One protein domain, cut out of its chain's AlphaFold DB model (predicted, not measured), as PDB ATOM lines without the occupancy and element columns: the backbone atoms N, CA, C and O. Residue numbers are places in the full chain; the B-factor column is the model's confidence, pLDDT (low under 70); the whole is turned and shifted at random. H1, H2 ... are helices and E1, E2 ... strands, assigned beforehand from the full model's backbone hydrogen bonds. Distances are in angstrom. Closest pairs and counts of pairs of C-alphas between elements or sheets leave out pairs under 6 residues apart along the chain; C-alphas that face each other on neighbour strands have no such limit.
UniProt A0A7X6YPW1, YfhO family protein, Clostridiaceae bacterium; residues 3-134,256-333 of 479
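This is residues 3 to 134 and 256 to 333 of the 479 residues of the protein "YfhO family protein" of Clostridiaceae bacterium (UniProt A0A7X6YPW1). One end of the domain is a sandwich of two four-stranded sheets, E6 E7 E12 E9 and E5 E8 E11 E10; H4 packs on the second sheet's face turned away from the first, with H5 beside it. The other end is a small three-stranded sheet, E2 E4 E3, with H3 between the two ends and H2 and E1 packed together nearby. The printed part has 210 residues, with six named helices and twelve named strands in the order H1 H2 E1 H3 E2 E3 E4 E5 H4 H5 H6 E6 E7 E8 E9 E10 E11 E12; the class is mixed, and the three sheets, each in the order just given, are antiparallel. The whole is compact, with a radius of gyration of the C-alphas of 17.0 A and spans of 50 by 37 by 36 A.

Start at the strongly twisted sheet of E6, residues 267 to 272, E7, 275 to 282, E12, 324 to 332, and E9, 298 to 302. E6 and E7 form a hairpin, with N 269 and O 277 at 2.8 A; E7 bends by 51 degrees at residue 279. Between E7 and E12 look at N 278 and O 328, 3.1 A, and between E12 and E9 at N 301 and O 329, 2.8 A. Face to face with this sheet, as a sandwich of two sheets, stands that of E5, residues 100 to 103, E8, 286 to 293, E11, 316 to 321, and E10, 310 to 312. The facing parts are 10.3 A centre to centre, their strands at 30 degrees. This second sheet is strongly twisted too; N 103 and O 287 are 2.8 A apart, N 288 and O 319 2.8 A, and in the hairpin of E10 and E11 N 310 and O 318 2.8 A. H4, residues 105 to 109, is on this sheet at a height of 8.2 A, only just over E8 with 3 of its C-alphas. On the same face is H5, residues 117 to 128, at a height of 12.3 A; with its residues 124 to 128 alone it touches H4, the closest C-alphas being those of Val 107 and His 127, 4.6 A. H2, residues 29 to 38, and H6, residues 256 to 263, only graze the sheet. H5 touches H2 with its residues 117 to 121 alone, about perpendicular at 75 degrees; the closest C-alphas are those of Met 38 and Val 117, 5.3 A. H3, residues 55 to 60, is close to H6 but not clearly touching it, the closest C-alphas being those of Ser 59 and Cys 258, 7.2 A. E1, residues 47 to 49, pairs with no named strand; its Tyr 48 and Val 32 of H2 have C-alphas 6.1 A apart. In the third sheet, E2, residues 65 to 68, is beside E4, 89 to 92, with N 68 and O 89 at 2.8 A, and E4 forms a hairpin with E3, 80 to 84, with N 92 and O 80 at 2.8 A. H1, residues 11 to 15, is apart from H2 and from E2, for instance. In H1, H2, H3, H5 and H6 every O i to N i+4 pair is within hydrogen-bond range; H4 has 0 of 1, but 2 of 2 O i to N i+3 pairs.

Find C-alpha 11, where H1 begins, at (-31.645, -9.572, -58.387). H5 runs 16.7 A from C-alpha 117 at (-28.160, -10.662, -34.013), and H2 measures 14.4 A. E7 spans 21.8 A, E8 19.3 A and E11 16.0 A. E12, 25.7 A long, ends at C-alpha 332, (-52.095, -3.364, -52.681).

The two C-alphas farthest apart, those of Gly 86 and Glu 305, are 51.5 A apart. Residues 135 to 255 are not printed; C-alphas 134 and 256 stand 11.4 A apart across the cut. The links H1 to H2 and E2 to E3 are long. The mean pLDDT of the printed part is 95.0, and no printed residue is under 70.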
ATOM      1  N   ILE A   3     -30.553 -15.847 -54.154       92.88
ATOM      2  CA  ILE A   3     -29.250 -16.083 -54.780       92.88
ATOM      3  C   ILE A   3     -28.146 -15.755 -53.770       92.88
ATOM      4  O   ILE A   3     -28.042 -14.619 -53.304       92.88
ATOM      5  N   ASN A   4     -27.291 -16.730 -53.465       88.31
ATOM      6  CA  ASN A   4     -26.052 -16.498 -52.730       88.31
ATOM      7  C   ASN A   4     -25.043 -15.791 -53.650       88.31
ATOM      8  O   ASN A   4     -24.860 -16.202 -54.797       88.31
ATOM      9  N   LYS A   5     -24.398 -14.731 -53.147       83.50
ATOM     10  CA  LYS A   5     -23.560 -13.790 -53.918       83.50
ATOM     11  C   LYS A   5     -24.305 -13.167 -55.108       83.50
ATOM     12  O   LYS A   5     -24.049 -13.431 -56.283       83.50
ATOM     13  N   GLN A   6     -25.256 -12.307 -54.771       86.88
ATOM     14  CA  GLN A   6     -26.083 -11.563 -55.724       86.88
ATOM     15  C   GLN A   6     -25.248 -10.632 -56.605       86.88
ATOM     16  O   GLN A   6     -24.252 -10.066 -56.153       86.88
ATOM     17  N   LYS A   7     -25.688 -10.409 -57.850       87.44
ATOM     18  CA  LYS A   7     -25.061  -9.416 -58.743       87.44
ATOM     19  C   LYS A   7     -25.434  -7.987 -58.358       87.44
ATOM     20  O   LYS A   7     -24.638  -7.070 -58.533       87.44
ATOM     21  N   SER A   8     -26.643  -7.791 -57.851       90.38
ATOM     22  CA  SER A   8     -27.174  -6.497 -57.443       90.38
ATOM     23  C   SER A   8     -28.100  -6.647 -56.237       90.38
ATOM     24  O   SER A   8     -28.580  -7.737 -55.938       90.38
ATOM     25  N   SER A   9     -28.425  -5.535 -55.574       89.75
ATOM     26  CA  SER A   9     -29.456  -5.512 -54.523       89.75
ATOM     27  C   SER A   9     -30.874  -5.792 -55.044       89.75
ATOM     28  O   SER A   9     -31.792  -5.850 -54.242       89.75
ATOM     29  N   ASN A  10     -31.068  -5.903 -56.364       94.56
ATOM     30  CA  ASN A  10     -32.368  -6.042 -57.022       94.56
ATOM     31  C   ASN A  10     -32.433  -7.284 -57.921       94.56
ATOM     32  O   ASN A  10     -33.247  -7.332 -58.843       94.56
ATOM     33  N   ASP A  11     -31.602  -8.298 -57.661       93.69
ATOM     34  CA  ASP A  11     -31.645  -9.572 -58.387       93.69
ATOM     35  C   ASP A  11     -33.062 -10.193 -58.426       93.69
ATOM     36  O   ASP A  11     -33.460 -10.624 -59.513       93.69
ATOM     37  N   PRO A  12     -33.876 -10.158 -57.344       94.00
ATOM     38  CA  PRO A  12     -35.266 -10.620 -57.406       94.00
ATOM     39  C   PRO A  12     -36.092  -9.932 -58.497       94.00
ATOM     40  O   PRO A  12     -36.724 -10.599 -59.317       94.00
ATOM     41  N   ALA A  13     -36.030  -8.600 -58.573       91.88
ATOM     42  CA  ALA A  13     -36.743  -7.827 -59.586       91.88
ATOM     43  C   ALA A  13     -36.155  -8.026 -60.994       91.88
ATOM     44  O   ALA A  13     -36.905  -8.124 -61.962       91.88
ATOM     45  N   LEU A  14     -34.826  -8.115 -61.105       93.31
ATOM     46  CA  LEU A  14     -34.120  -8.304 -62.372       93.31
ATOM     47  C   LEU A  14     -34.466  -9.644 -63.033       93.31
ATOM     48  O   LEU A  14     -34.652  -9.699 -64.246       93.31
ATOM     49  N   TYR A  15     -34.543 -10.718 -62.245       92.56
ATOM     50  CA  TYR A  15     -34.809 -12.071 -62.742       92.56
ATOM     51  C   TYR A  15     -36.273 -12.510 -62.582       92.56
ATOM     52  O   TYR A  15     -36.637 -13.586 -63.051       92.56
ATOM     53  N   GLY A  16     -37.120 -11.687 -61.955       92.06
ATOM     54  CA  GLY A  16     -38.556 -11.932 -61.827       92.06
ATOM     55  C   GLY A  16     -38.923 -13.052 -60.849       92.06
ATOM     56  O   GLY A  16     -39.872 -13.789 -61.110       92.06
ATOM     57  N   TYR A  17     -38.190 -13.194 -59.740       92.25
ATOM     58  CA  TYR A  17     -38.521 -14.142 -58.669       92.25
ATOM     59  C   TYR A  17     -38.894 -13.427 -57.366       92.25
ATOM     60  O   TYR A  17     -38.482 -12.298 -57.112       92.25
ATOM     61  N   ASN A  18     -39.653 -14.114 -56.509       91.00
ATOM     62  CA  ASN A  18     -39.984 -13.623 -55.171       91.00
ATOM     63  C   ASN A  18     -38.791 -13.866 -54.236       91.00
ATOM     64  O   ASN A  18     -38.562 -15.001 -53.791       91.00
ATOM     65  N   GLY A  19     -38.016 -12.809 -54.005       92.88
ATOM     66  CA  GLY A  19     -36.869 -12.773 -53.100       92.88
ATOM     67  C   GLY A  19     -36.999 -11.669 -52.054       92.88
ATOM     68  O   GLY A  19     -37.896 -10.831 -52.122       92.88
ATOM     69  N   LEU A  20     -36.094 -11.699 -51.085       94.06
ATOM     70  CA  LEU A  20     -35.959 -10.756 -49.986       94.06
ATOM     71  C   LEU A  20     -35.132  -9.526 -50.378       94.06
ATOM     72  O   LEU A  20     -35.454  -8.422 -49.953       94.06
ATOM     73  N   SER A  21     -34.074  -9.684 -51.173       94.50
ATOM     74  CA  SER A  21     -33.180  -8.570 -51.506       94.50
ATOM     75  C   SER A  21     -33.869  -7.435 -52.248       94.50
ATOM     76  O   SER A  21     -34.519  -7.647 -53.273       94.50
ATOM     77  N   MET A  22     -33.653  -6.212 -51.767       92.50
ATOM     78  CA  MET A  22     -34.233  -5.024 -52.377       92.50
ATOM     79  C   MET A  22     -33.371  -3.780 -52.155       92.50
ATOM     80  O   MET A  22     -32.874  -3.513 -51.061       92.50
ATOM     81  N   PHE A  23     -33.278  -2.953 -53.193       93.81
ATOM     82  CA  PHE A  23     -32.931  -1.538 -53.130       93.81
ATOM     83  C   PHE A  23     -34.015  -0.720 -53.832       93.81
ATOM     84  O   PHE A  23     -34.282  -0.911 -55.021       93.81
ATOM     85  N   ALA A  24     -34.571   0.260 -53.124       91.62
ATOM     86  CA  ALA A  24     -35.436   1.268 -53.726       91.62
ATOM     87  C   ALA A  24     -35.336   2.580 -52.955       91.62
ATOM     88  O   ALA A  24     -35.434   2.576 -51.730       91.62
ATOM     89  N   SER A  25     -35.224   3.715 -53.654       90.38
ATOM     90  CA  SER A  25     -35.133   5.047 -53.030       90.38
ATOM     91  C   SER A  25     -36.319   5.394 -52.127       90.38
ATOM     92  O   SER A  25     -36.182   6.228 -51.238       90.38
ATOM     93  N   THR A  26     -37.463   4.746 -52.342       87.94
ATOM     94  CA  THR A  26     -38.705   4.918 -51.581       87.94
ATOM     95  C   THR A  26     -38.880   3.895 -50.454       87.94
ATOM     96  O   THR A  26     -39.931   3.880 -49.821       87.94
ATOM     97  N   SER A  27     -37.891   3.031 -50.197       88.12
ATOM     98  CA  SER A  27     -37.990   2.009 -49.146       88.12
ATOM     99  C   SER A  27     -38.173   2.642 -47.770       88.12
ATOM    100  O   SER A  27     -37.450   3.566 -47.390       88.12
ATOM    101  N   ALA A  28     -39.109   2.108 -46.990       87.75
ATOM    102  CA  ALA A  28     -39.324   2.555 -45.624       87.75
ATOM    103  C   ALA A  28     -38.105   2.239 -44.735       87.75
ATOM    104  O   ALA A  28     -37.546   1.142 -44.771       87.75
ATOM    105  N   LYS A  29     -37.737   3.189 -43.869       91.75
ATOM    106  CA  LYS A  29     -36.579   3.067 -42.966       91.75
ATOM    107  C   LYS A  29     -36.724   1.941 -41.932       91.75
ATOM    108  O   LYS A  29     -35.731   1.339 -41.537       91.75
ATOM    109  N   ALA A  30     -37.942   1.681 -41.455       93.38
ATOM    110  CA  ALA A  30     -38.172   0.713 -40.381       93.38
ATOM    111  C   ALA A  30     -37.876  -0.743 -40.802       93.38
ATOM    112  O   ALA A  30     -37.092  -1.382 -40.102       93.38
ATOM    113  N   PRO A  31     -38.371  -1.248 -41.954       94.06
ATOM    114  CA  PRO A  31     -37.936  -2.537 -42.493       94.06
ATOM    115  C   PRO A  31     -36.419  -2.660 -42.649       94.06
ATOM    116  O   PRO A  31     -35.849  -3.656 -42.220       94.06
ATOM    117  N   VAL A  32     -35.752  -1.632 -43.190       95.25
ATOM    118  CA  VAL A  32     -34.288  -1.624 -43.372       95.25
ATOM    119  C   VAL A  32     -33.565  -1.852 -42.040       95.25
ATOM    120  O   VAL A  32     -32.696  -2.715 -41.957       95.25
ATOM    121  N   ARG A  33     -33.965  -1.128 -40.987       95.62
ATOM    122  CA  ARG A  33     -33.382  -1.273 -39.644       95.62
ATOM    123  C   ARG A  33     -33.674  -2.637 -39.020       95.62
ATOM    124  O   ARG A  33     -32.812  -3.197 -38.354       95.62
ATOM    125  N   PHE A  34     -34.883  -3.162 -39.207       96.75
ATOM    126  CA  PHE A  34     -35.235  -4.489 -38.713       96.75
ATOM    127  C   PHE A  34     -34.352  -5.560 -39.361       96.75
ATOM    128  O   PHE A  34     -33.711  -6.314 -38.640       96.75
ATOM    129  N   PHE A  35     -34.248  -5.588 -40.694       96.44
ATOM    130  CA  PHE A  35     -33.426  -6.580 -41.393       96.44
ATOM    131  C   PHE A  35     -31.940  -6.478 -41.014       96.44
ATOM    132  O   PHE A  35     -31.317  -7.510 -40.773       96.44
ATOM    133  N   GLU A  36     -31.410  -5.261 -40.862       95.25
ATOM    134  CA  GLU A  36     -30.056  -5.014 -40.344       95.25
ATOM    135  C   GLU A  36     -29.856  -5.627 -38.949       95.25
ATOM    136  O   GLU A  36     -28.948  -6.431 -38.743       95.25
ATOM    137  N   ASN A  37     -30.762  -5.345 -38.007       96.44
ATOM    138  CA  ASN A  37     -30.703  -5.906 -36.655       96.44
ATOM    139  C   ASN A  37     -30.858  -7.439 -36.632       96.44
ATOM    140  O   ASN A  37     -30.382  -8.093 -35.699       96.44
ATOM    141  N   MET A  38     -31.534  -8.024 -37.627       97.06
ATOM    142  CA  MET A  38     -31.663  -9.477 -37.776       97.06
ATOM    143  C   MET A  38     -30.413 -10.139 -38.370       97.06
ATOM    144  O   MET A  38     -30.300 -11.358 -38.259       97.06
ATOM    145  N   GLY A  39     -29.469  -9.371 -38.927       95.25
ATOM    146  CA  GLY A  39     -28.185  -9.859 -39.449       95.25
ATOM    147  C   GLY A  39     -27.985  -9.668 -40.952       95.25
ATOM    148  O   GLY A  39     -26.868  -9.857 -41.437       95.25
ATOM    149  N   TYR A  40     -29.025  -9.260 -41.684       95.38
ATOM    150  CA  TYR A  40     -28.916  -9.012 -43.117       95.38
ATOM    151  C   TYR A  40     -28.053  -7.787 -43.408       95.38
ATOM    152  O   TYR A  40     -28.135  -6.758 -42.735       95.38
ATOM    153  N   TYR A  41     -27.276  -7.866 -44.483       93.06
ATOM    154  CA  TYR A  41     -26.527  -6.727 -44.980       93.06
ATOM    155  C   TYR A  41     -27.483  -5.603 -45.387       93.06
ATOM    156  O   TYR A  41     -28.424  -5.810 -46.155       93.06
ATOM    157  N   SER A  42     -27.188  -4.393 -44.930       92.50
ATOM    158  CA  SER A  42     -27.986  -3.194 -45.158       92.50
ATOM    159  C   SER A  42     -27.071  -2.001 -45.415       92.50
ATOM    160  O   SER A  42     -25.942  -1.953 -44.931       92.50
ATOM    161  N   ASN A  43     -27.560  -1.014 -46.168       89.62
ATOM    162  CA  ASN A  43     -26.891   0.289 -46.266       89.62
ATOM    163  C   ASN A  43     -27.380   1.293 -45.203       89.62
ATOM    164  O   ASN A  43     -27.008   2.463 -45.261       89.62
ATOM    165  N   GLY A  44     -28.264   0.866 -44.293       88.31
ATOM    166  CA  GLY A  44     -28.845   1.682 -43.222       88.31
ATOM    167  C   GLY A  44     -29.854   2.739 -43.688       88.31
ATOM    168  O   GLY A  44     -30.348   3.527 -42.877       88.31
ATOM    169  N   ILE A  45     -30.163   2.793 -44.989       89.75
ATOM    170  CA  ILE A  45     -30.988   3.850 -45.590       89.75
ATOM    171  C   ILE A  45     -32.217   3.254 -46.273       89.75
ATOM    172  O   ILE A  45     -33.343   3.548 -45.877       89.75
ATOM    173  N   ASN A  46     -32.012   2.456 -47.320       92.38
ATOM    174  CA  ASN A  46     -33.066   2.103 -48.272       92.38
ATOM    175  C   ASN A  46     -32.816   0.783 -49.024       92.38
ATOM    176  O   ASN A  46     -33.370   0.562 -50.105       92.38
ATOM    177  N   SER A  47     -31.961  -0.080 -48.475       94.00
ATOM    178  CA  SER A  47     -31.750  -1.419 -49.012       94.00
ATOM    179  C   SER A  47     -31.328  -2.419 -47.961       94.00
ATOM    180  O   SER A  47     -30.665  -2.064 -46.989       94.00
ATOM    181  N   TYR A  48     -31.679  -3.668 -48.227       93.81
ATOM    182  CA  TYR A  48     -31.240  -4.845 -47.497       93.81
ATOM    183  C   TYR A  48     -31.032  -5.989 -48.491       93.81
ATOM    184  O   TYR A  48     -31.688  -6.048 -49.536       93.81
ATOM    185  N   LYS A  49     -30.075  -6.866 -48.195       94.25
ATOM    186  CA  LYS A  49     -29.696  -7.991 -49.051       94.25
ATOM    187  C   LYS A  49     -29.757  -9.301 -48.284       94.25
ATOM    188  O   LYS A  49     -29.515  -9.316 -47.088       94.25
ATOM    189  N   TYR A  50     -29.954 -10.398 -49.010       94.50
ATOM    190  CA  TYR A  50     -29.905 -11.768 -48.498       94.50
ATOM    191  C   TYR A  50     -28.597 -12.124 -47.769       94.50
ATOM    192  O   TYR A  50     -28.590 -12.974 -46.885       94.50
ATOM    193  N   THR A  51     -27.473 -11.488 -48.121       91.88
ATOM    194  CA  THR A  51     -26.199 -11.669 -47.409       91.88
ATOM    195  C   THR A  51     -26.392 -11.476 -45.903       91.88
ATOM    196  O   THR A  51     -26.928 -10.452 -45.493       91.88
ATOM    197  N   GLY A  52     -25.934 -12.433 -45.093       92.00
ATOM    198  CA  GLY A  52     -26.146 -12.427 -43.642       92.00
ATOM    199  C   GLY A  52     -27.412 -13.154 -43.174       92.00
ATOM    200  O   GLY A  52     -27.797 -13.002 -42.016       92.00
ATOM    201  N   SER A  53     -28.054 -13.942 -44.046       94.88
ATOM    202  CA  SER A  53     -29.157 -14.822 -43.649       94.88
ATOM    203  C   SER A  53     -28.712 -15.960 -42.726       94.88
ATOM    204  O   SER A  53     -27.553 -16.376 -42.722       94.88
ATOM    205  N   THR A  54     -29.675 -16.500 -41.986       97.56
ATOM    206  CA  THR A  54     -29.578 -17.772 -41.261       97.56
ATOM    207  C   THR A  54     -30.689 -18.694 -41.740       97.56
ATOM    208  O   THR A  54     -31.715 -18.219 -42.231       97.56
ATOM    209  N   LEU A  55     -30.567 -20.002 -41.509       97.69
ATOM    210  CA  LEU A  55     -31.654 -20.931 -41.823       97.69
ATOM    211  C   LEU A  55     -32.965 -20.568 -41.098       97.69
ATOM    212  O   LEU A  55     -34.043 -20.745 -41.657       97.69
ATOM    213  N   PHE A  56     -32.900 -19.989 -39.892       98.50
ATOM    214  CA  PHE A  56     -34.080 -19.455 -39.198       98.50
ATOM    215  C   PHE A  56     -34.757 -18.322 -39.981       98.50
ATOM    216  O   PHE A  56     -35.982 -18.313 -40.118       98.50
ATOM    217  N   LEU A  57     -33.984 -17.373 -40.515       98.19
ATOM    218  CA  LEU A  57     -34.533 -16.271 -41.306       98.19
ATOM    219  C   LEU A  57     -35.029 -16.748 -42.673       98.19
ATOM    220  O   LEU A  57     -36.109 -16.331 -43.090       98.19
ATOM    221  N   ASP A  58     -34.311 -17.668 -43.319       98.00
ATOM    222  CA  ASP A  58     -34.780 -18.330 -44.539       98.00
ATOM    223  C   ASP A  58     -36.141 -18.987 -44.303       98.00
ATOM    224  O   ASP A  58     -37.061 -18.837 -45.108       98.00
ATOM    225  N   SER A  59     -36.290 -19.654 -43.156       98.06
ATOM    226  CA  SER A  59     -37.539 -20.292 -42.747       98.06
ATOM    227  C   SER A  59     -38.660 -19.277 -42.549       98.06
ATOM    228  O   SER A  59     -39.742 -19.439 -43.113       98.06
ATOM    229  N   LEU A  60     -38.397 -18.212 -41.785       98.25
ATOM    230  CA  LEU A  60     -39.365 -17.164 -41.456       98.25
ATOM    231  C   LEU A  60     -39.870 -16.403 -42.692       98.25
ATOM    232  O   LEU A  60     -41.051 -16.061 -42.752       98.25
ATOM    233  N   PHE A  61     -38.993 -16.132 -43.662       97.50
ATOM    234  CA  PHE A  61     -39.314 -15.364 -44.873       97.50
ATOM    235  C   PHE A  61     -39.678 -16.230 -46.083       97.50
ATOM    236  O   PHE A  61     -39.793 -15.720 -47.198       97.50
ATOM    237  N   GLY A  62     -39.883 -17.534 -45.889       96.44
ATOM    238  CA  GLY A  62     -40.349 -18.411 -46.961       96.44
ATOM    239  C   GLY A  62     -39.306 -18.650 -48.065       96.44
ATOM    240  O   GLY A  62     -39.658 -18.866 -49.229       96.44
ATOM    241  N   ILE A  63     -38.012 -18.578 -47.744       96.75
ATOM    242  CA  ILE A  63     -36.919 -18.819 -48.692       96.75
ATOM    243  C   ILE A  63     -36.695 -20.333 -48.799       96.75
ATOM    244  O   ILE A  63     -35.894 -20.926 -48.085       96.75
ATOM    245  N   GLU A  64     -37.437 -20.963 -49.713       96.38
ATOM    246  CA  GLU A  64     -37.360 -22.415 -49.948       96.38
ATOM    247  C   GLU A  64     -36.109 -22.842 -50.720       96.38
ATOM    248  O   GLU A  64     -35.573 -23.919 -50.492       96.38
ATOM    249  N   PHE A  65     -35.633 -22.009 -51.641       96.44
ATOM    250  CA  PHE A  65     -34.511 -22.348 -52.509       96.44
ATOM    251  C   PHE A  65     -33.405 -21.318 -52.366       96.44
ATOM    252  O   PHE A  65     -33.678 -20.114 -52.434       96.44
ATOM    253  N   LEU A  66     -32.175 -21.805 -52.238       95.12
ATOM    254  CA  LEU A  66     -30.952 -21.023 -52.282       95.12
ATOM    255  C   LEU A  66     -30.136 -21.446 -53.502       95.12
ATOM    256  O   LEU A  66     -29.669 -22.579 -53.595       95.12
ATOM    257  N   LEU A  67     -29.968 -20.524 -54.443       94.44
ATOM    258  CA  LEU A  67     -29.153 -20.717 -55.634       94.44
ATOM    259  C   LEU A  67     -27.756 -20.150 -55.383       94.44
ATOM    260  O   LEU A  67     -27.602 -18.956 -55.141       94.44
ATOM    261  N   ALA A  68     -26.734 -20.989 -55.475       91.88
ATOM    262  CA  ALA A  68     -25.341 -20.603 -55.335       91.88
ATOM    263  C   ALA A  68     -24.657 -20.659 -56.709       91.88
ATOM    264  O   ALA A  68     -24.650 -21.703 -57.356       91.88
ATOM    265  N   ARG A  69     -24.138 -19.515 -57.179       85.94
ATOM    266  CA  ARG A  69     -23.387 -19.404 -58.452       85.94
ATOM    267  C   ARG A  69     -21.902 -19.726 -58.313       85.94
ATOM    268  O   ARG A  69     -21.232 -19.942 -59.308       85.94
ATOM    269  N   ASP A  70     -21.420 -19.724 -57.080       81.19
ATOM    270  CA  ASP A  70     -20.154 -20.330 -56.709       81.19
ATOM    271  C   ASP A  70     -20.492 -21.461 -55.737       81.19
ATOM    272  O   ASP A  70     -21.413 -21.278 -54.927       81.19
ATOM    273  N   PRO A  71     -19.768 -22.590 -55.760       78.81
ATOM    274  CA  PRO A  71     -19.890 -23.587 -54.710       78.81
ATOM    275  C   PRO A  71     -19.736 -22.933 -53.333       78.81
ATOM    276  O   PRO A  71     -18.831 -22.120 -53.117       78.81
ATOM    277  N   ILE A  72     -20.637 -23.262 -52.408       84.12
ATOM    278  CA  ILE A  72     -20.469 -22.857 -51.011       84.12
ATOM    279  C   ILE A  72     -19.219 -23.546 -50.450       84.12
ATOM    280  O   ILE A  72     -18.930 -24.693 -50.781       84.12
ATOM    281  N   SER A  73     -18.443 -22.825 -49.641       82.44
ATOM    282  CA  SER A  73     -17.157 -23.301 -49.111       82.44
ATOM    283  C   SER A  73     -17.285 -24.115 -47.819       82.44
ATOM    284  O   SER A  73     -16.274 -24.519 -47.250       82.44
ATOM    285  N   TYR A  74     -18.511 -24.322 -47.344       88.62
ATOM    286  CA  TYR A  74     -18.837 -25.040 -46.118       88.62
ATOM    287  C   TYR A  74     -19.766 -26.219 -46.408       88.62
ATOM    288  O   TYR A  74     -20.438 -26.260 -47.441       88.62
ATOM    289  N   GLU A  75     -19.820 -27.170 -45.480       89.75
ATOM    290  CA  GLU A  75     -20.743 -28.298 -45.554       89.75
ATOM    291  C   GLU A  75     -22.139 -27.876 -45.070       89.75
ATOM    292  O   GLU A  75     -22.327 -27.536 -43.903       89.75
ATOM    293  N   ASP A  76     -23.131 -27.871 -45.964       92.00
ATOM    294  CA  ASP A  76     -24.541 -27.669 -45.603       92.00
ATOM    295  C   ASP A  76     -25.242 -29.027 -45.497       92.00
ATOM    296  O   ASP A  76     -25.510 -29.685 -46.504       92.00
ATOM    297  N   VAL A  77     -25.516 -29.449 -44.263       93.88
ATOM    298  CA  VAL A  77     -26.200 -30.717 -43.958       93.88
ATOM    299  C   VAL A  77     -27.710 -30.552 -43.779       93.88
ATOM    300  O   VAL A  77     -28.429 -31.548 -43.731       93.88
ATOM    301  N   LEU A  78     -28.204 -29.313 -43.672       95.31
ATOM    302  CA  LEU A  78     -29.609 -29.031 -43.362       95.31
ATOM    303  C   LEU A  78     -30.427 -28.706 -44.611       95.31
ATOM    304  O   LEU A  78     -31.609 -29.051 -44.677       95.31
ATOM    305  N   ARG A  79     -29.826 -28.056 -45.615       95.56
ATOM    306  CA  ARG A  79     -30.474 -27.837 -46.911       95.56
ATOM    307  C   ARG A  79     -30.098 -28.955 -47.878       95.56
ATOM    308  O   ARG A  79     -28.931 -29.198 -48.171       95.56
ATOM    309  N   GLY A  80     -31.102 -29.608 -48.458       94.12
ATOM    310  CA  GLY A  80     -30.876 -30.660 -49.448       94.12
ATOM    311  C   GLY A  80     -30.386 -30.077 -50.774       94.12
ATOM    312  O   GLY A  80     -31.075 -29.250 -51.372       94.12
ATOM    313  N   LYS A  81     -29.230 -30.516 -51.281       94.38
ATOM    314  CA  LYS A  81     -28.774 -30.138 -52.628       94.38
ATOM    315  C   LYS A  81     -29.607 -30.866 -53.686       94.38
ATOM    316  O   LYS A  81     -29.486 -32.077 -53.850       94.38
ATOM    317  N   ILE A  82     -30.445 -30.127 -54.409       95.56
ATOM    318  CA  ILE A  82     -31.388 -30.676 -55.402       95.56
ATOM    319  C   ILE A  82     -30.924 -30.498 -56.851       95.56
ATOM    320  O   ILE A  82     -31.467 -31.131 -57.756       95.56
ATOM    321  N   LEU A  83     -29.939 -29.629 -57.083       93.94
ATOM    322  CA  LEU A  83     -29.314 -29.425 -58.385       93.94
ATOM    323  C   LEU A  83     -27.842 -29.071 -58.197       93.94
ATOM    324  O   LEU A  83     -27.501 -28.264 -57.335       93.94
ATOM    325  N   ASP A  84     -26.992 -29.655 -59.033       92.69
ATOM    326  CA  ASP A  84     -25.579 -29.311 -59.164       92.69
ATOM    327  C   ASP A  84     -25.163 -29.583 -60.611       92.69
ATOM    328  O   ASP A  84     -25.314 -30.707 -61.098       92.69
ATOM    329  N   ASN A  85     -24.700 -28.557 -61.320       90.38
ATOM    330  CA  ASN A  85     -24.171 -28.700 -62.679       90.38
ATOM    331  C   ASN A  85     -22.708 -28.233 -62.801       90.38
ATOM    332  O   ASN A  85     -22.236 -28.020 -63.916       90.38
ATOM    333  N   GLY A  86     -22.008 -28.046 -61.677       85.31
ATOM    334  CA  GLY A  86     -20.638 -27.531 -61.620       85.31
ATOM    335  C   GLY A  86     -20.504 -26.003 -61.691       85.31
ATOM    336  O   GLY A  86     -19.516 -25.473 -61.193       85.31
ATOM    337  N   GLU A  87     -21.486 -25.288 -62.246       85.62
ATOM    338  CA  GLU A  87     -21.520 -23.812 -62.278       85.62
ATOM    339  C   GLU A  87     -22.524 -23.232 -61.280       85.62
ATOM    340  O   GLU A  87     -22.355 -22.137 -60.758       85.62
ATOM    341  N   VAL A  88     -23.615 -23.951 -61.043       89.81
ATOM    342  CA  VAL A  88     -24.714 -23.540 -60.184       89.81
ATOM    343  C   VAL A  88     -25.134 -24.723 -59.331       89.81
ATOM    344  O   VAL A  88     -25.373 -25.827 -59.826       89.81
ATOM    345  N   GLN A  89     -25.287 -24.453 -58.042       93.62
ATOM    346  CA  GLN A  89     -25.873 -25.369 -57.079       93.62
ATOM    347  C   GLN A  89     -27.192 -24.793 -56.574       93.62
ATOM    348  O   GLN A  89     -27.319 -23.584 -56.374       93.62
ATOM    349  N   VAL A  90     -28.187 -25.653 -56.368       94.81
ATOM    350  CA  VAL A  90     -29.457 -25.267 -55.746       94.81
ATOM    351  C   VAL A  90     -29.682 -26.130 -54.522       94.81
ATOM    352  O   VAL A  90     -29.748 -27.357 -54.610       94.81
ATOM    353  N   TYR A  91     -29.841 -25.453 -53.396       96.06
ATOM    354  CA  TYR A  91     -30.149 -26.036 -52.105       96.06
ATOM    355  C   TYR A  91     -31.613 -25.760 -51.776       96.06
ATOM    356  O   TYR A  91     -32.106 -24.650 -51.991       96.06
ATOM    357  N   GLN A  92     -32.318 -26.770 -51.281       97.62
ATOM    358  CA  GLN A  92     -33.687 -26.659 -50.807       97.62
ATOM    359  C   GLN A  92     -33.693 -26.646 -49.280       97.62
ATOM    360  O   GLN A  92     -33.248 -27.597 -48.641       97.62
ATOM    361  N   ASN A  93     -34.225 -25.573 -48.709       97.00
ATOM    362  CA  ASN A  93     -34.542 -25.478 -47.297       97.00
ATOM    363  C   ASN A  93     -35.804 -26.318 -47.012       97.00
ATOM    364  O   ASN A  93     -36.864 -26.005 -47.559       97.00
ATOM    365  N   PRO A  94     -35.735 -27.370 -46.175       95.69
ATOM    366  CA  PRO A  94     -36.921 -28.135 -45.804       95.69
ATOM    367  C   PRO A  94     -37.790 -27.400 -44.772       95.69
ATOM    368  O   PRO A  94     -38.964 -27.728 -44.630       95.69
ATOM    369  N   TYR A  95     -37.238 -26.403 -44.074       95.44
ATOM    370  CA  TYR A  95     -37.844 -25.612 -43.006       95.44
ATOM    371  C   TYR A  95     -38.459 -24.320 -43.556       95.44
ATOM    372  O   TYR A  95     -37.866 -23.262 -43.455       95.44
ATOM    373  N   VAL A  96     -39.636 -24.361 -44.183       94.94
ATOM    374  CA  VAL A  96     -40.225 -23.152 -44.804       94.94
ATOM    375  C   VAL A  96     -41.556 -22.812 -44.154       94.94
ATOM    376  O   VAL A  96     -42.441 -23.665 -44.081       94.94
ATOM    377  N   LEU A  97     -41.712 -21.573 -43.680       96.88
ATOM    378  CA  LEU A  97     -43.003 -21.054 -43.233       96.88
ATOM    379  C   LEU A  97     -43.807 -20.470 -44.404       96.88
ATOM    380  O   LEU A  97     -43.237 -19.958 -45.373       96.88
ATOM    381  N   PRO A  98     -45.147 -20.509 -44.326       96.25
ATOM    382  CA  PRO A  98     -45.989 -19.815 -45.282       96.25
ATOM    383  C   PRO A  98     -45.896 -18.300 -45.085       96.25
ATOM    384  O   PRO A  98     -45.505 -17.803 -44.032       96.25
ATOM    385  N   LEU A  99     -46.336 -17.558 -46.101       95.50
ATOM    386  CA  LEU A  99     -46.283 -16.092 -46.142       95.50
ATOM    387  C   LEU A  99     -46.908 -15.416 -44.909       95.50
ATOM    388  O   LEU A  99     -46.465 -14.343 -44.498       95.50
ATOM    389  N   ALA A 100     -47.934 -16.043 -44.334       97.81
ATOM    390  CA  ALA A 100     -48.528 -15.637 -43.073       97.81
ATOM    391  C   ALA A 100     -48.878 -16.858 -42.218       97.81
ATOM    392  O   ALA A 100     -49.252 -17.902 -42.756       97.81
ATOM    393  N   PHE A 101     -48.782 -16.721 -40.901       98.44
ATOM    394  CA  PHE A 101     -49.093 -17.767 -39.923       98.44
ATOM    395  C   PHE A 101     -49.482 -17.135 -38.585       98.44
ATOM    396  O   PHE A 101     -49.203 -15.957 -38.338       98.44
ATOM    397  N   VAL A 102     -50.159 -17.892 -37.721       98.38
ATOM    398  CA  VAL A 102     -50.596 -17.374 -36.419       98.38
ATOM    399  C   VAL A 102     -49.454 -17.453 -35.413       98.38
ATOM    400  O   VAL A 102     -48.864 -18.510 -35.199       98.38
ATOM    401  N   ALA A 103     -49.180 -16.316 -34.785       98.25
ATOM    402  CA  ALA A 103     -48.208 -16.106 -33.729       98.25
ATOM    403  C   ALA A 103     -48.907 -15.718 -32.417       98.25
ATOM    404  O   ALA A 103     -50.048 -15.239 -32.398       98.25
ATOM    405  N   ASN A 104     -48.191 -15.876 -31.306       98.12
ATOM    406  CA  ASN A 104     -48.625 -15.384 -30.008       98.12
ATOM    407  C   ASN A 104     -48.733 -13.847 -29.998       98.12
ATOM    408  O   ASN A 104     -47.930 -13.136 -30.599       98.12
ATOM    409  N   SER A 105     -49.708 -13.314 -29.260       97.31
ATOM    410  CA  SER A 105     -49.963 -11.869 -29.184       97.31
ATOM    411  C   SER A 105     -48.788 -11.041 -28.650       97.31
ATOM    412  O   SER A 105     -48.694  -9.853 -28.964       97.31
ATOM    413  N   SER A 106     -47.875 -11.645 -27.879       97.31
ATOM    414  CA  SER A 106     -46.645 -10.981 -27.429       97.31
ATOM    415  C   SER A 106     -45.755 -10.535 -28.590       97.31
ATOM    416  O   SER A 106     -45.015  -9.573 -28.435       97.31
ATOM    417  N   VAL A 107     -45.888 -11.106 -29.793       97.50
ATOM    418  CA  VAL A 107     -45.150 -10.661 -30.985       97.50
ATOM    419  C   VAL A 107     -45.299  -9.166 -31.285       97.50
ATOM    420  O   VAL A 107     -44.378  -8.541 -31.805       97.50
ATOM    421  N   LEU A 108     -46.407  -8.544 -30.872       97.56
ATOM    422  CA  LEU A 108     -46.629  -7.104 -31.023       97.56
ATOM    423  C   LEU A 108     -45.773  -6.238 -30.082       97.56
ATOM    424  O   LEU A 108     -45.650  -5.036 -30.312       97.56
ATOM    425  N   THR A 109     -45.191  -6.818 -29.028       97.44
ATOM    426  CA  THR A 109     -44.266  -6.135 -28.108       97.44
ATOM    427  C   THR A 109     -42.800  -6.377 -28.455       97.44
ATOM    428  O   THR A 109     -41.919  -5.821 -27.796       97.44
ATOM    429  N   TYR A 110     -42.515  -7.211 -29.459       98.25
ATOM    430  CA  TYR A 110     -41.153  -7.446 -29.915       98.25
ATOM    431  C   TYR A 110     -40.551  -6.164 -30.505       98.25
ATOM    432  O   TYR A 110     -41.179  -5.459 -31.297       98.25
ATOM    433  N   SER A 111     -39.296  -5.903 -30.142       96.94
ATOM    434  CA  SER A 111     -38.463  -4.912 -30.810       96.94
ATOM    435  C   SER A 111     -37.011  -5.372 -30.832       96.94
ATOM    436  O   SER A 111     -36.491  -5.890 -29.826       96.94
ATOM    437  N   SER A 112     -36.386  -5.206 -31.995       96.69
ATOM    438  CA  SER A 112     -35.006  -5.605 -32.237       96.69
ATOM    439  C   SER A 112     -34.020  -4.575 -31.679       96.69
ATOM    440  O   SER A 112     -34.322  -3.390 -31.515       96.69
ATOM    441  N   THR A 113     -32.818  -5.040 -31.349       94.06
ATOM    442  CA  THR A 113     -31.742  -4.205 -30.798       94.06
ATOM    443  C   THR A 113     -30.485  -4.304 -31.641       94.06
ATOM    444  O   THR A 113     -30.158  -5.376 -32.131       94.06
ATOM    445  N   ASP A 114     -29.763  -3.201 -31.779       89.25
ATOM    446  CA  ASP A 114     -28.536  -3.149 -32.575       89.25
ATOM    447  C   ASP A 114     -27.462  -4.144 -32.077       89.25
ATOM    448  O   ASP A 114     -27.382  -4.426 -30.876       89.25
ATOM    449  N   ALA A 115     -26.668  -4.680 -33.011       80.00
ATOM    450  CA  ALA A 115     -25.522  -5.580 -32.797       80.00
ATOM    451  C   ALA A 115     -25.772  -6.855 -31.948       80.00
ATOM    452  O   ALA A 115     -24.837  -7.481 -31.439       80.00
ATOM    453  N   GLN A 116     -27.031  -7.274 -31.785       90.69
ATOM    454  CA  GLN A 116     -27.429  -8.438 -30.978       90.69
ATOM    455  C   GLN A 116     -28.164  -9.490 -31.817       90.69
ATOM    456  O   GLN A 116     -29.266  -9.917 -31.482       90.69
ATOM    457  N   VAL A 117     -27.538  -9.899 -32.920       95.38
ATOM    458  CA  VAL A 117     -28.160 -10.662 -34.013       95.38
ATOM    459  C   VAL A 117     -28.834 -11.959 -33.547       95.38
ATOM    460  O   VAL A 117     -30.045 -12.117 -33.714       95.38
ATOM    461  N   PHE A 118     -28.101 -12.856 -32.881       97.81
ATOM    462  CA  PHE A 118     -28.661 -14.126 -32.397       97.81
ATOM    463  C   PHE A 118     -29.703 -13.923 -31.291       97.81
ATOM    464  O   PHE A 118     -30.751 -14.564 -31.293       97.81
ATOM    465  N   ARG A 119     -29.479 -12.961 -30.385       97.31
ATOM    466  CA  ARG A 119     -30.462 -12.598 -29.355       97.31
ATOM    467  C   ARG A 119     -31.759 -12.058 -29.962       97.31
ATOM    468  O   ARG A 119     -32.831 -12.376 -29.453       97.31
ATOM    469  N   ASN A 120     -31.687 -11.246 -31.016       98.25
ATOM    470  CA  ASN A 120     -32.863 -10.745 -31.724       98.25
ATOM    471  C   ASN A 120     -33.643 -11.900 -32.356       98.25
ATOM    472  O   ASN A 120     -34.852 -11.983 -32.156       98.25
ATOM    473  N   GLN A 121     -32.955 -12.824 -33.036       98.62
ATOM    474  CA  GLN A 121     -33.567 -14.017 -33.635       98.62
ATOM    475  C   GLN A 121     -34.233 -14.915 -32.582       98.62
ATOM    476  O   GLN A 121     -35.410 -15.244 -32.728       98.62
ATOM    477  N   ASN A 122     -33.556 -15.195 -31.466       98.81
ATOM    478  CA  ASN A 122     -34.128 -15.954 -30.347       98.81
ATOM    479  C   ASN A 122     -35.369 -15.284 -29.764       98.81
ATOM    480  O   ASN A 122     -36.415 -15.915 -29.617       98.81
ATOM    481  N   ARG A 123     -35.279 -13.983 -29.463       98.62
ATOM    482  CA  ARG A 123     -36.407 -13.232 -28.906       98.62
ATOM    483  C   ARG A 123     -37.573 -13.207 -29.883       98.62
ATOM    484  O   ARG A 123     -38.700 -13.379 -29.440       98.62
ATOM    485  N   LEU A 124     -37.334 -13.002 -31.178       98.69
ATOM    486  CA  LEU A 124     -38.399 -13.016 -32.176       98.69
ATOM    487  C   LEU A 124     -39.098 -14.378 -32.210       98.69
ATOM    488  O   LEU A 124     -40.322 -14.420 -32.114       98.69
ATOM    489  N   ALA A 125     -38.333 -15.471 -32.274       98.69
ATOM    490  CA  ALA A 125     -38.873 -16.828 -32.245       98.69
ATOM    491  C   ALA A 125     -39.749 -17.060 -31.002       98.69
ATOM    492  O   ALA A 125     -40.886 -17.502 -31.130       98.69
ATOM    493  N   GLN A 126     -39.277 -16.650 -29.821       98.75
ATOM    494  CA  GLN A 126     -40.002 -16.783 -28.551       98.75
ATOM    495  C   GLN A 126     -41.249 -15.893 -28.455       98.75
ATOM    496  O   GLN A 126     -42.237 -16.277 -27.840       98.75
ATOM    497  N   HIS A 127     -41.251 -14.704 -29.065       98.56
ATOM    498  CA  HIS A 127     -42.470 -13.886 -29.112       98.56
ATOM    499  C   HIS A 127     -43.482 -14.430 -30.131       98.56
ATOM    500  O   HIS A 127     -44.683 -14.222 -29.971       98.56
ATOM    501  N   ILE A 128     -43.019 -15.127 -31.175       98.19
ATOM    502  CA  ILE A 128     -43.893 -15.850 -32.106       98.19
ATOM    503  C   ILE A 128     -44.489 -17.085 -31.419       98.19
ATOM    504  O   ILE A 128     -45.697 -17.301 -31.497       98.19
ATOM    505  N   ASN A 129     -43.656 -17.866 -30.732       97.56
ATOM    506  CA  ASN A 129     -44.035 -19.064 -29.997       97.56
ATOM    507  C   ASN A 129     -43.297 -19.119 -28.638       97.56
ATOM    508  O   ASN A 129     -42.120 -19.487 -28.606       97.56
ATOM    509  N   PRO A 130     -43.978 -18.787 -27.522       97.38
ATOM    510  CA  PRO A 130     -43.380 -18.743 -26.183       97.38
ATOM    511  C   PRO A 130     -42.870 -20.079 -25.644       97.38
ATOM    512  O   PRO A 130     -42.120 -20.078 -24.672       97.38
ATOM    513  N   ASP A 131     -43.260 -21.201 -26.254       96.88
ATOM    514  CA  ASP A 131     -42.810 -22.529 -25.836       96.88
ATOM    515  C   ASP A 131     -41.410 -22.869 -26.360       96.88
ATOM    516  O   ASP A 131     -40.890 -23.942 -26.048       96.88
ATOM    517  N   LEU A 132     -40.821 -22.019 -27.205       98.19
ATOM    518  CA  LEU A 132     -39.490 -22.237 -27.764       98.19
ATOM    519  C   LEU A 132     -38.387 -21.879 -26.773       98.19
ATOM    520  O   LEU A 132     -38.445 -20.869 -26.069       98.19
ATOM    521  N   GLU A 133     -37.322 -22.669 -26.806       98.38
ATOM    522  CA  GLU A 133     -36.043 -22.278 -26.227       98.38
ATOM    523  C   GLU A 133     -35.274 -21.366 -27.202       98.38
ATOM    524  O   GLU A 133     -35.836 -20.757 -28.118       98.38
ATOM    525  N   ASN A 134     -33.974 -21.181 -26.979       98.56
ATOM    526  CA  ASN A 134     -33.150 -20.419 -27.907       98.56
ATOM    527  C   ASN A 134     -32.910 -21.229 -29.190       98.56
ATOM    528  O   ASN A 134     -32.384 -22.339 -29.143       98.56
ATOM    529  N   LYS A 256     -39.433 -27.339 -34.417       98.00
ATOM    530  CA  LYS A 256     -40.598 -27.001 -33.582       98.00
ATOM    531  C   LYS A 256     -41.233 -25.669 -33.995       98.00
ATOM    532  O   LYS A 256     -42.454 -25.598 -34.142       98.00
ATOM    533  N   PHE A 257     -40.421 -24.642 -34.245       98.19
ATOM    534  CA  PHE A 257     -40.871 -23.348 -34.765       98.19
ATOM    535  C   PHE A 257     -41.599 -23.498 -36.111       98.19
ATOM    536  O   PHE A 257     -42.720 -23.006 -36.272       98.19
ATOM    537  N   CYS A 258     -41.008 -24.238 -37.051       97.94
ATOM    538  CA  CYS A 258     -41.564 -24.417 -38.391       97.94
ATOM    539  C   CYS A 258     -42.848 -25.259 -38.403       97.94
ATOM    540  O   CYS A 258     -43.797 -24.924 -39.117       97.94
ATOM    541  N   LEU A 259     -42.909 -26.313 -37.583       97.19
ATOM    542  CA  LEU A 259     -44.107 -27.131 -37.377       97.19
ATOM    543  C   LEU A 259     -45.272 -26.294 -36.843       97.19
ATOM    544  O   LEU A 259     -46.374 -26.349 -37.395       97.19
ATOM    545  N   ALA A 260     -45.024 -25.489 -35.805       95.44
ATOM    546  CA  ALA A 260     -46.042 -24.629 -35.214       95.44
ATOM    547  C   ALA A 260     -46.588 -23.625 -36.242       95.44
ATOM    548  O   ALA A 260     -47.801 -23.570 -36.454       95.44
ATOM    549  N   GLY A 261     -45.715 -22.898 -36.948       95.88
ATOM    550  CA  GLY A 261     -46.139 -21.911 -37.948       95.88
ATOM    551  C   GLY A 261     -46.875 -22.523 -39.145       95.88
ATOM    552  O   GLY A 261     -47.853 -21.954 -39.626       95.88
ATOM    553  N   ASN A 262     -46.479 -23.712 -39.607       96.56
ATOM    554  CA  ASN A 262     -47.186 -24.383 -40.702       96.56
ATOM    555  C   ASN A 262     -48.558 -24.929 -40.302       96.56
ATOM    556  O   ASN A 262     -49.456 -24.982 -41.145       96.56
ATOM    557  N   SER A 263     -48.757 -25.299 -39.035       95.75
ATOM    558  CA  SER A 263     -50.051 -25.805 -38.563       95.75
ATOM    559  C   SER A 263     -51.179 -24.762 -38.643       95.75
ATOM    560  O   SER A 263     -52.328 -25.120 -38.902       95.75
ATOM    561  N   SER A 264     -50.842 -23.475 -38.496       96.62
ATOM    562  CA  SER A 264     -51.761 -22.323 -38.545       96.62
ATOM    563  C   SER A 264     -51.538 -21.424 -39.769       96.62
ATOM    564  O   SER A 264     -52.029 -20.296 -39.847       96.62
ATOM    565  N   GLY A 265     -50.764 -21.922 -40.731       96.88
ATOM    566  CA  GLY A 265     -50.287 -21.174 -41.876       96.88
ATOM    567  C   GLY A 265     -51.349 -20.865 -42.929       96.88
ATOM    568  O   GLY A 265     -52.278 -21.641 -43.171       96.88
ATOM    569  N   LEU A 266     -51.171 -19.740 -43.619       98.00
ATOM    570  CA  LEU A 266     -52.001 -19.323 -44.741       98.00
ATOM    571  C   LEU A 266     -51.835 -20.263 -45.935       98.00
ATOM    572  O   LEU A 266     -50.790 -20.309 -46.585       98.00
ATOM    573  N   LYS A 267     -52.924 -20.937 -46.298       97.81
ATOM    574  CA  LYS A 267     -53.035 -21.729 -47.524       97.81
ATOM    575  C   LYS A 267     -53.490 -20.822 -48.660       97.81
ATOM    576  O   LYS A 267     -54.647 -20.391 -48.704       97.81
ATOM    577  N   LEU A 268     -52.570 -20.505 -49.568       96.06
ATOM    578  CA  LEU A 268     -52.819 -19.582 -50.674       96.06
ATOM    579  C   LEU A 268     -53.751 -20.196 -51.726       96.06
ATOM    580  O   LEU A 268     -53.523 -21.289 -52.244       96.06
ATOM    581  N   SER A 269     -54.777 -19.428 -52.080       96.31
ATOM    582  CA  SER A 269     -55.703 -19.691 -53.189       96.31
ATOM    583  C   SER A 269     -55.443 -18.796 -54.405       96.31
ATOM    584  O   SER A 269     -55.843 -19.145 -55.506       96.31
ATOM    585  N   SER A 270     -54.793 -17.644 -54.210       95.56
ATOM    586  CA  SER A 270     -54.344 -16.740 -55.270       95.56
ATOM    587  C   SER A 270     -53.149 -15.937 -54.770       95.56
ATOM    588  O   SER A 270     -53.166 -15.441 -53.641       95.56
ATOM    589  N   PHE A 271     -52.159 -15.747 -55.639       93.75
ATOM    590  CA  PHE A 271     -50.978 -14.937 -55.364       93.75
ATOM    591  C   PHE A 271     -50.588 -14.132 -56.609       93.75
ATOM    592  O   PHE A 271     -50.272 -14.697 -57.653       93.75
ATOM    593  N   ARG A 272     -50.642 -12.805 -56.496       93.31
ATOM    594  CA  ARG A 272     -50.137 -11.826 -57.464       93.31
ATOM    595  C   ARG A 272     -49.431 -10.705 -56.708       93.31
ATOM    596  O   ARG A 272     -49.698 -10.503 -55.526       93.31
ATOM    597  N   ASN A 273     -48.624  -9.920 -57.416       88.38
ATOM    598  CA  ASN A 273     -47.853  -8.809 -56.844       88.38
ATOM    599  C   ASN A 273     -48.712  -7.791 -56.071       88.38
ATOM    600  O   ASN A 273     -48.225  -7.167 -55.138       88.38
ATOM    601  N   ASP A 274     -49.977  -7.622 -56.459       94.31
ATOM    602  CA  ASP A 274     -50.912  -6.663 -55.868       94.31
ATOM    603  C   ASP A 274     -52.059  -7.316 -55.081       94.31
ATOM    604  O   ASP A 274     -52.913  -6.611 -54.543       94.31
ATOM    605  N   TYR A 275     -52.133  -8.650 -55.046       97.12
ATOM    606  CA  TYR A 275     -53.297  -9.362 -54.529       97.12
ATOM    607  C   TYR A 275     -52.950 -10.736 -53.968       97.12
ATOM    608  O   TYR A 275     -52.467 -11.619 -54.681       97.12
ATOM    609  N   ILE A 276     -53.294 -10.948 -52.702       97.75
ATOM    610  CA  ILE A 276     -53.068 -12.207 -51.992       97.75
ATOM    611  C   ILE A 276     -54.400 -12.674 -51.415       97.75
ATOM    612  O   ILE A 276     -55.119 -11.896 -50.786       97.75
ATOM    613  N   LYS A 277     -54.738 -13.950 -51.612       98.38
ATOM    614  CA  LYS A 277     -55.929 -14.561 -51.016       98.38
ATOM    615  C   LYS A 277     -55.635 -15.967 -50.525       98.38
ATOM    616  O   LYS A 277     -55.090 -16.781 -51.270       98.38
ATOM    617  N   GLY A 278     -56.098 -16.300 -49.331       98.12
ATOM    618  CA  GLY A 278     -55.987 -17.650 -48.790       98.12
ATOM    619  C   GLY A 278     -56.878 -17.870 -47.581       98.12
ATOM    620  O   GLY A 278     -57.609 -16.968 -47.176       98.12
ATOM    621  N   ASN A 279     -56.799 -19.067 -47.013       98.50
ATOM    622  CA  ASN A 279     -57.490 -19.421 -45.775       98.50
ATOM    623  C   ASN A 279     -56.482 -19.946 -44.754       98.50
ATOM    624  O   ASN A 279     -55.476 -20.549 -45.134       98.50
ATOM    625  N   PHE A 280     -56.757 -19.733 -43.476       98.38
ATOM    626  CA  PHE A 280     -55.954 -20.240 -42.368       98.38
ATOM    627  C   PHE A 280     -56.862 -20.589 -41.187       98.38
ATOM    628  O   PHE A 280     -58.023 -20.181 -41.140       98.38
ATOM    629  N   THR A 281     -56.328 -21.350 -40.239       98.31
ATOM    630  CA  THR A 281     -57.031 -21.705 -39.006       98.31
ATOM    631  C   THR A 281     -56.199 -21.223 -37.832       98.31
ATOM    632  O   THR A 281     -55.028 -21.584 -37.710       98.31
ATOM    633  N   SER A 282     -56.800 -20.400 -36.980       97.62
ATOM    634  CA  SER A 282     -56.191 -19.946 -35.739       97.62
ATOM    635  C   SER A 282     -56.602 -20.879 -34.600       97.62
ATOM    636  O   SER A 282     -57.804 -21.003 -34.347       97.62
ATOM    637  N   PRO A 283     -55.656 -21.548 -33.917       94.50
ATOM    638  CA  PRO A 283     -55.991 -22.445 -32.811       94.50
ATOM    639  C   PRO A 283     -56.580 -21.682 -31.618       94.50
ATOM    640  O   PRO A 283     -57.542 -22.141 -31.012       94.50
ATOM    641  N   ASP A 284     -56.052 -20.486 -31.350       95.75
ATOM    642  CA  ASP A 284     -56.438 -19.609 -30.247       95.75
ATOM    643  C   ASP A 284     -56.536 -18.153 -30.723       95.75
ATOM    644  O   ASP A 284     -56.238 -17.826 -31.874       95.75
ATOM    645  N   ASN A 285     -56.938 -17.250 -29.827       96.81
ATOM    646  CA  ASN A 285     -56.812 -15.816 -30.074       96.81
ATOM    647  C   ASN A 285     -55.327 -15.440 -30.167       96.81
ATOM    648  O   ASN A 285     -54.558 -15.696 -29.239       96.81
ATOM    649  N   GLY A 286     -54.938 -14.789 -31.256       96.94
ATOM    650  CA  GLY A 286     -53.540 -14.492 -31.529       96.94
ATOM    651  C   GLY A 286     -53.369 -13.390 -32.557       96.94
ATOM    652  O   GLY A 286     -54.195 -12.484 -32.695       96.94
ATOM    653  N   VAL A 287     -52.256 -13.459 -33.277       98.31
ATOM    654  CA  VAL A 287     -51.890 -12.484 -34.297       98.31
ATOM    655  C   VAL A 287     -51.478 -13.231 -35.551       98.31
ATOM    656  O   VAL A 287     -50.526 -14.000 -35.528       98.31
ATOM    657  N   LEU A 288     -52.160 -12.980 -36.662       98.50
ATOM    658  CA  LEU A 288     -51.679 -13.389 -37.970       98.50
ATOM    659  C   LEU A 288     -50.474 -12.510 -38.322       98.50
ATOM    660  O   LEU A 288     -50.630 -11.325 -38.630       98.50
ATOM    661  N   LEU A 289     -49.276 -13.081 -38.236       98.56
ATOM    662  CA  LEU A 289     -48.035 -12.432 -38.636       98.56
ATOM    663  C   LEU A 289     -47.829 -12.644 -40.134       98.56
ATOM    664  O   LEU A 289     -47.940 -13.768 -40.618       98.56
ATOM    665  N   LEU A 290     -47.509 -11.575 -40.861       97.75
ATOM    666  CA  LEU A 290     -47.163 -11.629 -42.275       97.75
ATOM    667  C   LEU A 290     -45.671 -11.346 -42.439       97.75
ATOM    668  O   LEU A 290     -45.176 -10.318 -41.980       97.75
ATOM    669  N   SER A 291     -44.968 -12.200 -43.178       94.56
ATOM    670  CA  SER A 291     -43.551 -12.017 -43.543       94.56
ATOM    671  C   SER A 291     -43.341 -10.947 -44.634       94.56
ATOM    672  O   SER A 291     -42.354 -10.961 -45.364       94.56
ATOM    673  N   ILE A 292     -44.269  -9.991 -44.738       94.56
ATOM    674  CA  ILE A 292     -44.269  -8.895 -45.708       94.56
ATOM    675  C   ILE A 292     -44.040  -7.579 -44.950       94.56
ATOM    676  O   ILE A 292     -44.759  -7.312 -43.975       94.56
ATOM    677  N   PRO A 293     -43.089  -6.735 -45.390       94.62
ATOM    678  CA  PRO A 293     -42.903  -5.409 -44.825       94.62
ATOM    679  C   PRO A 293     -44.182  -4.558 -44.860       94.62
ATOM    680  O   PRO A 293     -44.965  -4.621 -45.805       94.62
ATOM    681  N   TYR A 294     -44.383  -3.737 -43.833       94.88
ATOM    682  CA  TYR A 294     -45.493  -2.795 -43.763       94.88
ATOM    683  C   TYR A 294     -45.378  -1.726 -44.852       94.88
ATOM    684  O   TYR A 294     -44.359  -1.041 -44.959       94.88
ATOM    685  N   ASP A 295     -46.477  -1.526 -45.574       93.62
ATOM    686  CA  ASP A 295     -46.681  -0.415 -46.497       93.62
ATOM    687  C   ASP A 295     -48.131   0.089 -46.355       93.62
ATOM    688  O   ASP A 295     -49.047  -0.739 -46.279       93.62
ATOM    689  N   PRO A 296     -48.373   1.415 -46.290       92.38
ATOM    690  CA  PRO A 296     -49.725   1.972 -46.177       92.38
ATOM    691  C   PRO A 296     -50.641   1.634 -47.366       92.38
ATOM    692  O   PRO A 296     -51.860   1.708 -47.229       92.38
ATOM    693  N   GLY A 297     -50.088   1.236 -48.514       94.38
ATOM    694  CA  GLY A 297     -50.851   0.816 -49.684       94.38
ATOM    695  C   GLY A 297     -51.555  -0.537 -49.536       94.38
ATOM    696  O   GLY A 297     -52.407  -0.876 -50.362       94.38
ATOM    697  N   TRP A 298     -51.240  -1.328 -48.504       96.25
ATOM    698  CA  TRP A 298     -51.925  -2.593 -48.242       96.25
ATOM    699  C   TRP A 298     -53.261  -2.387 -47.529       96.25
ATOM    700  O   TRP A 298     -53.335  -1.878 -46.416       96.25
ATOM    701  N   THR A 299     -54.334  -2.890 -48.135       97.38
ATOM    702  CA  THR A 299     -55.618  -3.110 -47.461       97.38
ATOM    703  C   THR A 299     -55.772  -4.591 -47.151       97.38
ATOM    704  O   THR A 299     -55.807  -5.411 -48.072       97.38
ATOM    705  N   ILE A 300     -55.910  -4.935 -45.870       98.25
ATOM    706  CA  ILE A 300     -56.098  -6.315 -45.413       98.25
ATOM    707  C   ILE A 300     -57.538  -6.516 -44.942       98.25
ATOM    708  O   ILE A 300     -58.084  -5.700 -44.198       98.25
ATOM    709  N   ARG A 301     -58.151  -7.617 -45.382       98.56
ATOM    710  CA  ARG A 301     -59.455  -8.084 -44.918       98.56
ATOM    711  C   ARG A 301     -59.350  -9.487 -44.347       98.56
ATOM    712  O   ARG A 301     -58.787 -10.364 -45.003       98.56
ATOM    713  N   VAL A 302     -59.950  -9.681 -43.181       98.44
ATOM    714  CA  VAL A 302     -60.187 -10.994 -42.575       98.44
ATOM    715  C   VAL A 302     -61.696 -11.199 -42.555       98.44
ATOM    716  O   VAL A 302     -62.428 -10.315 -42.118       98.44
ATOM    717  N   ASP A 303     -62.162 -12.293 -43.153       98.06
ATOM    718  CA  ASP A 303     -63.589 -12.635 -43.292       98.06
ATOM    719  C   ASP A 303     -64.441 -11.552 -43.967       98.06
ATOM    720  O   ASP A 303     -65.631 -11.386 -43.717       98.06
ATOM    721  N   GLY A 304     -63.814 -10.815 -44.886       97.44
ATOM    722  CA  GLY A 304     -64.443  -9.730 -45.639       97.44
ATOM    723  C   GLY A 304     -64.418  -8.371 -44.935       97.44
ATOM    724  O   GLY A 304     -64.641  -7.360 -45.604       97.44
ATOM    725  N   GLU A 305     -64.064  -8.316 -43.651       97.88
ATOM    726  CA  GLU A 305     -63.975  -7.081 -42.870       97.88
ATOM    727  C   GLU A 305     -62.564  -6.491 -42.906       97.88
ATOM    728  O   GLU A 305     -61.573  -7.211 -42.777       97.88
ATOM    729  N   ILE A 306     -62.465  -5.170 -43.094       98.00
ATOM    730  CA  ILE A 306     -61.184  -4.449 -43.115       98.00
ATOM    731  C   ILE A 306     -60.578  -4.457 -41.714       98.00
ATOM    732  O   ILE A 306     -61.249  -4.102 -40.749       98.00
ATOM    733  N   GLN A 307     -59.299  -4.816 -41.632       97.19
ATOM    734  CA  GLN A 307     -58.576  -4.927 -40.372       97.19
ATOM    735  C   GLN A 307     -57.603  -3.766 -40.156       97.19
ATOM    736  O   GLN A 307     -57.020  -3.238 -41.106       97.19
ATOM    737  N   ASP A 308     -57.403  -3.406 -38.887       95.06
ATOM    738  CA  ASP A 308     -56.349  -2.484 -38.460       95.06
ATOM    739  C   ASP A 308     -54.994  -3.206 -38.470       95.06
ATOM    740  O   ASP A 308     -54.767  -4.151 -37.709       95.06
ATOM    741  N   VAL A 309     -54.093  -2.772 -39.354       96.62
ATOM    742  CA  VAL A 309     -52.780  -3.401 -39.527       96.62
ATOM    743  C   VAL A 309     -51.840  -2.939 -38.418       96.62
ATOM    744  O   VAL A 309     -51.398  -1.789 -38.369       96.62
ATOM    745  N   ARG A 310     -51.486  -3.869 -37.533       97.56
ATOM    746  CA  ARG A 310     -50.429  -3.698 -36.535       97.56
ATOM    747  C   ARG A 310     -49.065  -3.978 -37.155       97.56
ATOM    748  O   ARG A 310     -48.954  -4.539 -38.243       97.56
ATOM    749  N   LYS A 311     -48.014  -3.543 -36.462       96.69
ATOM    750  CA  LYS A 311     -46.639  -3.633 -36.954       96.69
ATOM    751  C   LYS A 311     -45.759  -4.338 -35.938       96.69
ATOM    752  O   LYS A 311     -45.692  -3.896 -34.793       96.69
ATOM    753  N   LEU A 312     -45.054  -5.372 -36.376       97.38
ATOM    754  CA  LEU A 312     -43.968  -5.988 -35.619       97.38
ATOM    755  C   LEU A 312     -42.703  -5.172 -35.859       97.38
ATOM    756  O   LEU A 312     -42.289  -5.010 -37.006       97.38
ATOM    757  N   ASP A 313     -42.128  -4.624 -34.786       97.00
ATOM    758  CA  ASP A 313     -40.923  -3.779 -34.821       97.00
ATOM    759  C   ASP A 313     -40.970  -2.661 -35.885       97.00
ATOM    760  O   ASP A 313     -39.974  -2.318 -36.513       97.00
ATOM    761  N   GLN A 314     -42.171  -2.117 -36.140       96.06
ATOM    762  CA  GLN A 314     -42.458  -1.153 -37.219       96.06
ATOM    763  C   GLN A 314     -42.137  -1.645 -38.647       96.06
ATOM    764  O   GLN A 314     -42.266  -0.871 -39.597       96.06
ATOM    765  N   ALA A 315     -41.748  -2.908 -38.806       96.06
ATOM    766  CA  ALA A 315     -41.202  -3.468 -40.029       96.06
ATOM    767  C   ALA A 315     -42.179  -4.397 -40.742       96.06
ATOM    768  O   ALA A 315     -42.437  -4.171 -41.916       96.06
ATOM    769  N   LEU A 316     -42.727  -5.406 -40.060       97.69
ATOM    770  CA  LEU A 316     -43.609  -6.415 -40.667       97.69
ATOM    771  C   LEU A 316     -45.076  -6.166 -40.315       97.69
ATOM    772  O   LEU A 316     -45.377  -5.567 -39.279       97.69
ATOM    773  N   MET A 317     -45.991  -6.635 -41.162       98.00
ATOM    774  CA  MET A 317     -47.433  -6.522 -40.922       98.00
ATOM    775  C   MET A 317     -47.948  -7.613 -39.982       98.00
ATOM    776  O   MET A 317     -47.537  -8.770 -40.048       98.00
ATOM    777  N   ALA A 318     -48.896  -7.242 -39.131       97.88
ATOM    778  CA  ALA A 318     -49.525  -8.128 -38.169       97.88
ATOM    779  C   ALA A 318     -51.012  -7.781 -38.025       97.88
ATOM    780  O   ALA A 318     -51.373  -6.606 -37.969       97.88
ATOM    781  N   VAL A 319     -51.879  -8.785 -37.940       98.19
ATOM    782  CA  VAL A 319     -53.329  -8.590 -37.798       98.19
ATOM    783  C   VAL A 319     -53.840  -9.422 -36.621       98.19
ATOM    784  O   VAL A 319     -53.673 -10.639 -36.644       98.19
ATOM    785  N   PRO A 320     -54.436  -8.813 -35.579       97.94
ATOM    786  CA  PRO A 320     -55.085  -9.567 -34.508       97.94
ATOM    787  C   PRO A 320     -56.220 -10.437 -35.055       97.94
ATOM    788  O   PRO A 320     -57.027  -9.962 -35.851       97.94
ATOM    789  N   VAL A 321     -56.292 -11.697 -34.627       97.69
ATOM    790  CA  VAL A 321     -57.300 -12.663 -35.098       97.69
ATOM    791  C   VAL A 321     -57.867 -13.468 -33.931       97.69
ATOM    792  O   VAL A 321     -57.161 -13.755 -32.960       97.69
ATOM    793  N   SER A 322     -59.154 -13.810 -33.998       97.69
ATOM    794  CA  SER A 322     -59.764 -14.734 -33.037       97.69
ATOM    795  C   SER A 322     -59.345 -16.180 -33.317       97.69
ATOM    796  O   SER A 322     -58.784 -16.480 -34.364       97.69
ATOM    797  N   ALA A 323     -59.648 -17.092 -32.395       98.06
ATOM    798  CA  ALA A 323     -59.652 -18.521 -32.692       98.06
ATOM    799  C   ALA A 323     -60.706 -18.846 -33.771       98.06
ATOM    800  O   ALA A 323     -61.803 -18.279 -33.749       98.06
ATOM    801  N   GLY A 324     -60.407 -19.791 -34.666       98.12
ATOM    802  CA  GLY A 324     -61.340 -20.275 -35.688       98.12
ATOM    803  C   GLY A 324     -60.770 -20.330 -37.105       98.12
ATOM    804  O   GLY A 324     -59.577 -20.137 -37.340       98.12
ATOM    805  N   GLU A 325     -61.637 -20.650 -38.066       98.38
ATOM    806  CA  GLU A 325     -61.308 -20.618 -39.493       98.38
ATOM    807  C   GLU A 325     -61.504 -19.213 -40.052       98.38
ATOM    808  O   GLU A 325     -62.534 -18.584 -39.815       98.38
ATOM    809  N   HIS A 326     -60.532 -18.758 -40.836       98.56
ATOM    810  CA  HIS A 326     -60.503 -17.405 -41.363       98.56
ATOM    811  C   HIS A 326     -60.099 -17.384 -42.835       98.56
ATOM    812  O   HIS A 326     -59.274 -18.174 -43.311       98.56
ATOM    813  N   SER A 327     -60.647 -16.414 -43.555       98.44
ATOM    814  CA  SER A 327     -60.272 -16.079 -44.925       98.44
ATOM    815  C   SER A 327     -59.524 -14.749 -44.961       98.44
ATOM    816  O   SER A 327     -60.001 -13.734 -44.460       98.44
ATOM    817  N   LEU A 328     -58.345 -14.738 -45.580       98.56
ATOM    818  CA  LEU A 328     -57.529 -13.543 -45.763       98.56
ATOM    819  C   LEU A 328     -57.648 -13.050 -47.204       98.56
ATOM    820  O   LEU A 328     -57.497 -13.822 -48.154       98.56
ATOM    821  N   THR A 329     -57.857 -11.748 -47.378       98.62
ATOM    822  CA  THR A 329     -57.683 -11.065 -48.664       98.62
ATOM    823  C   THR A 329     -56.861  -9.801 -48.470       98.62
ATOM    824  O   THR A 329     -57.206  -8.958 -47.647       98.62
ATOM    825  N   MET A 330     -55.809  -9.644 -49.263       98.06
ATOM    826  CA  MET A 330     -54.964  -8.454 -49.286       98.06
ATOM    827  C   MET A 330     -54.982  -7.842 -50.679       98.06
ATOM    828  O   MET A 330     -54.899  -8.562 -51.675       98.06
ATOM    829  N   LEU A 331     -55.073  -6.518 -50.741       97.56
ATOM    830  CA  LEU A 331     -54.987  -5.748 -51.977       97.56
ATOM    831  C   LEU A 331     -54.009  -4.596 -51.775       97.56
ATOM    832  O   LEU A 331     -54.171  -3.823 -50.832       97.56
ATOM    833  N   PHE A 332     -53.038  -4.471 -52.672       96.44
ATOM    834  CA  PHE A 332     -52.095  -3.364 -52.681       96.44
ATOM    835  C   PHE A 332     -52.530  -2.286 -53.670       96.44
ATOM    836  O   PHE A 332     -52.816  -2.567 -54.837       96.44
ATOM    837  N   ARG A 333     -52.549  -1.035 -53.218       94.69
ATOM    838  CA  ARG A 333     -52.678   0.146 -54.072       94.69
ATOM    839  C   ARG A 333     -51.707   1.215 -53.585       94.69
ATOM    840  O   ARG A 333     -51.857   1.643 -52.444       94.69
TER     841      ARG A 333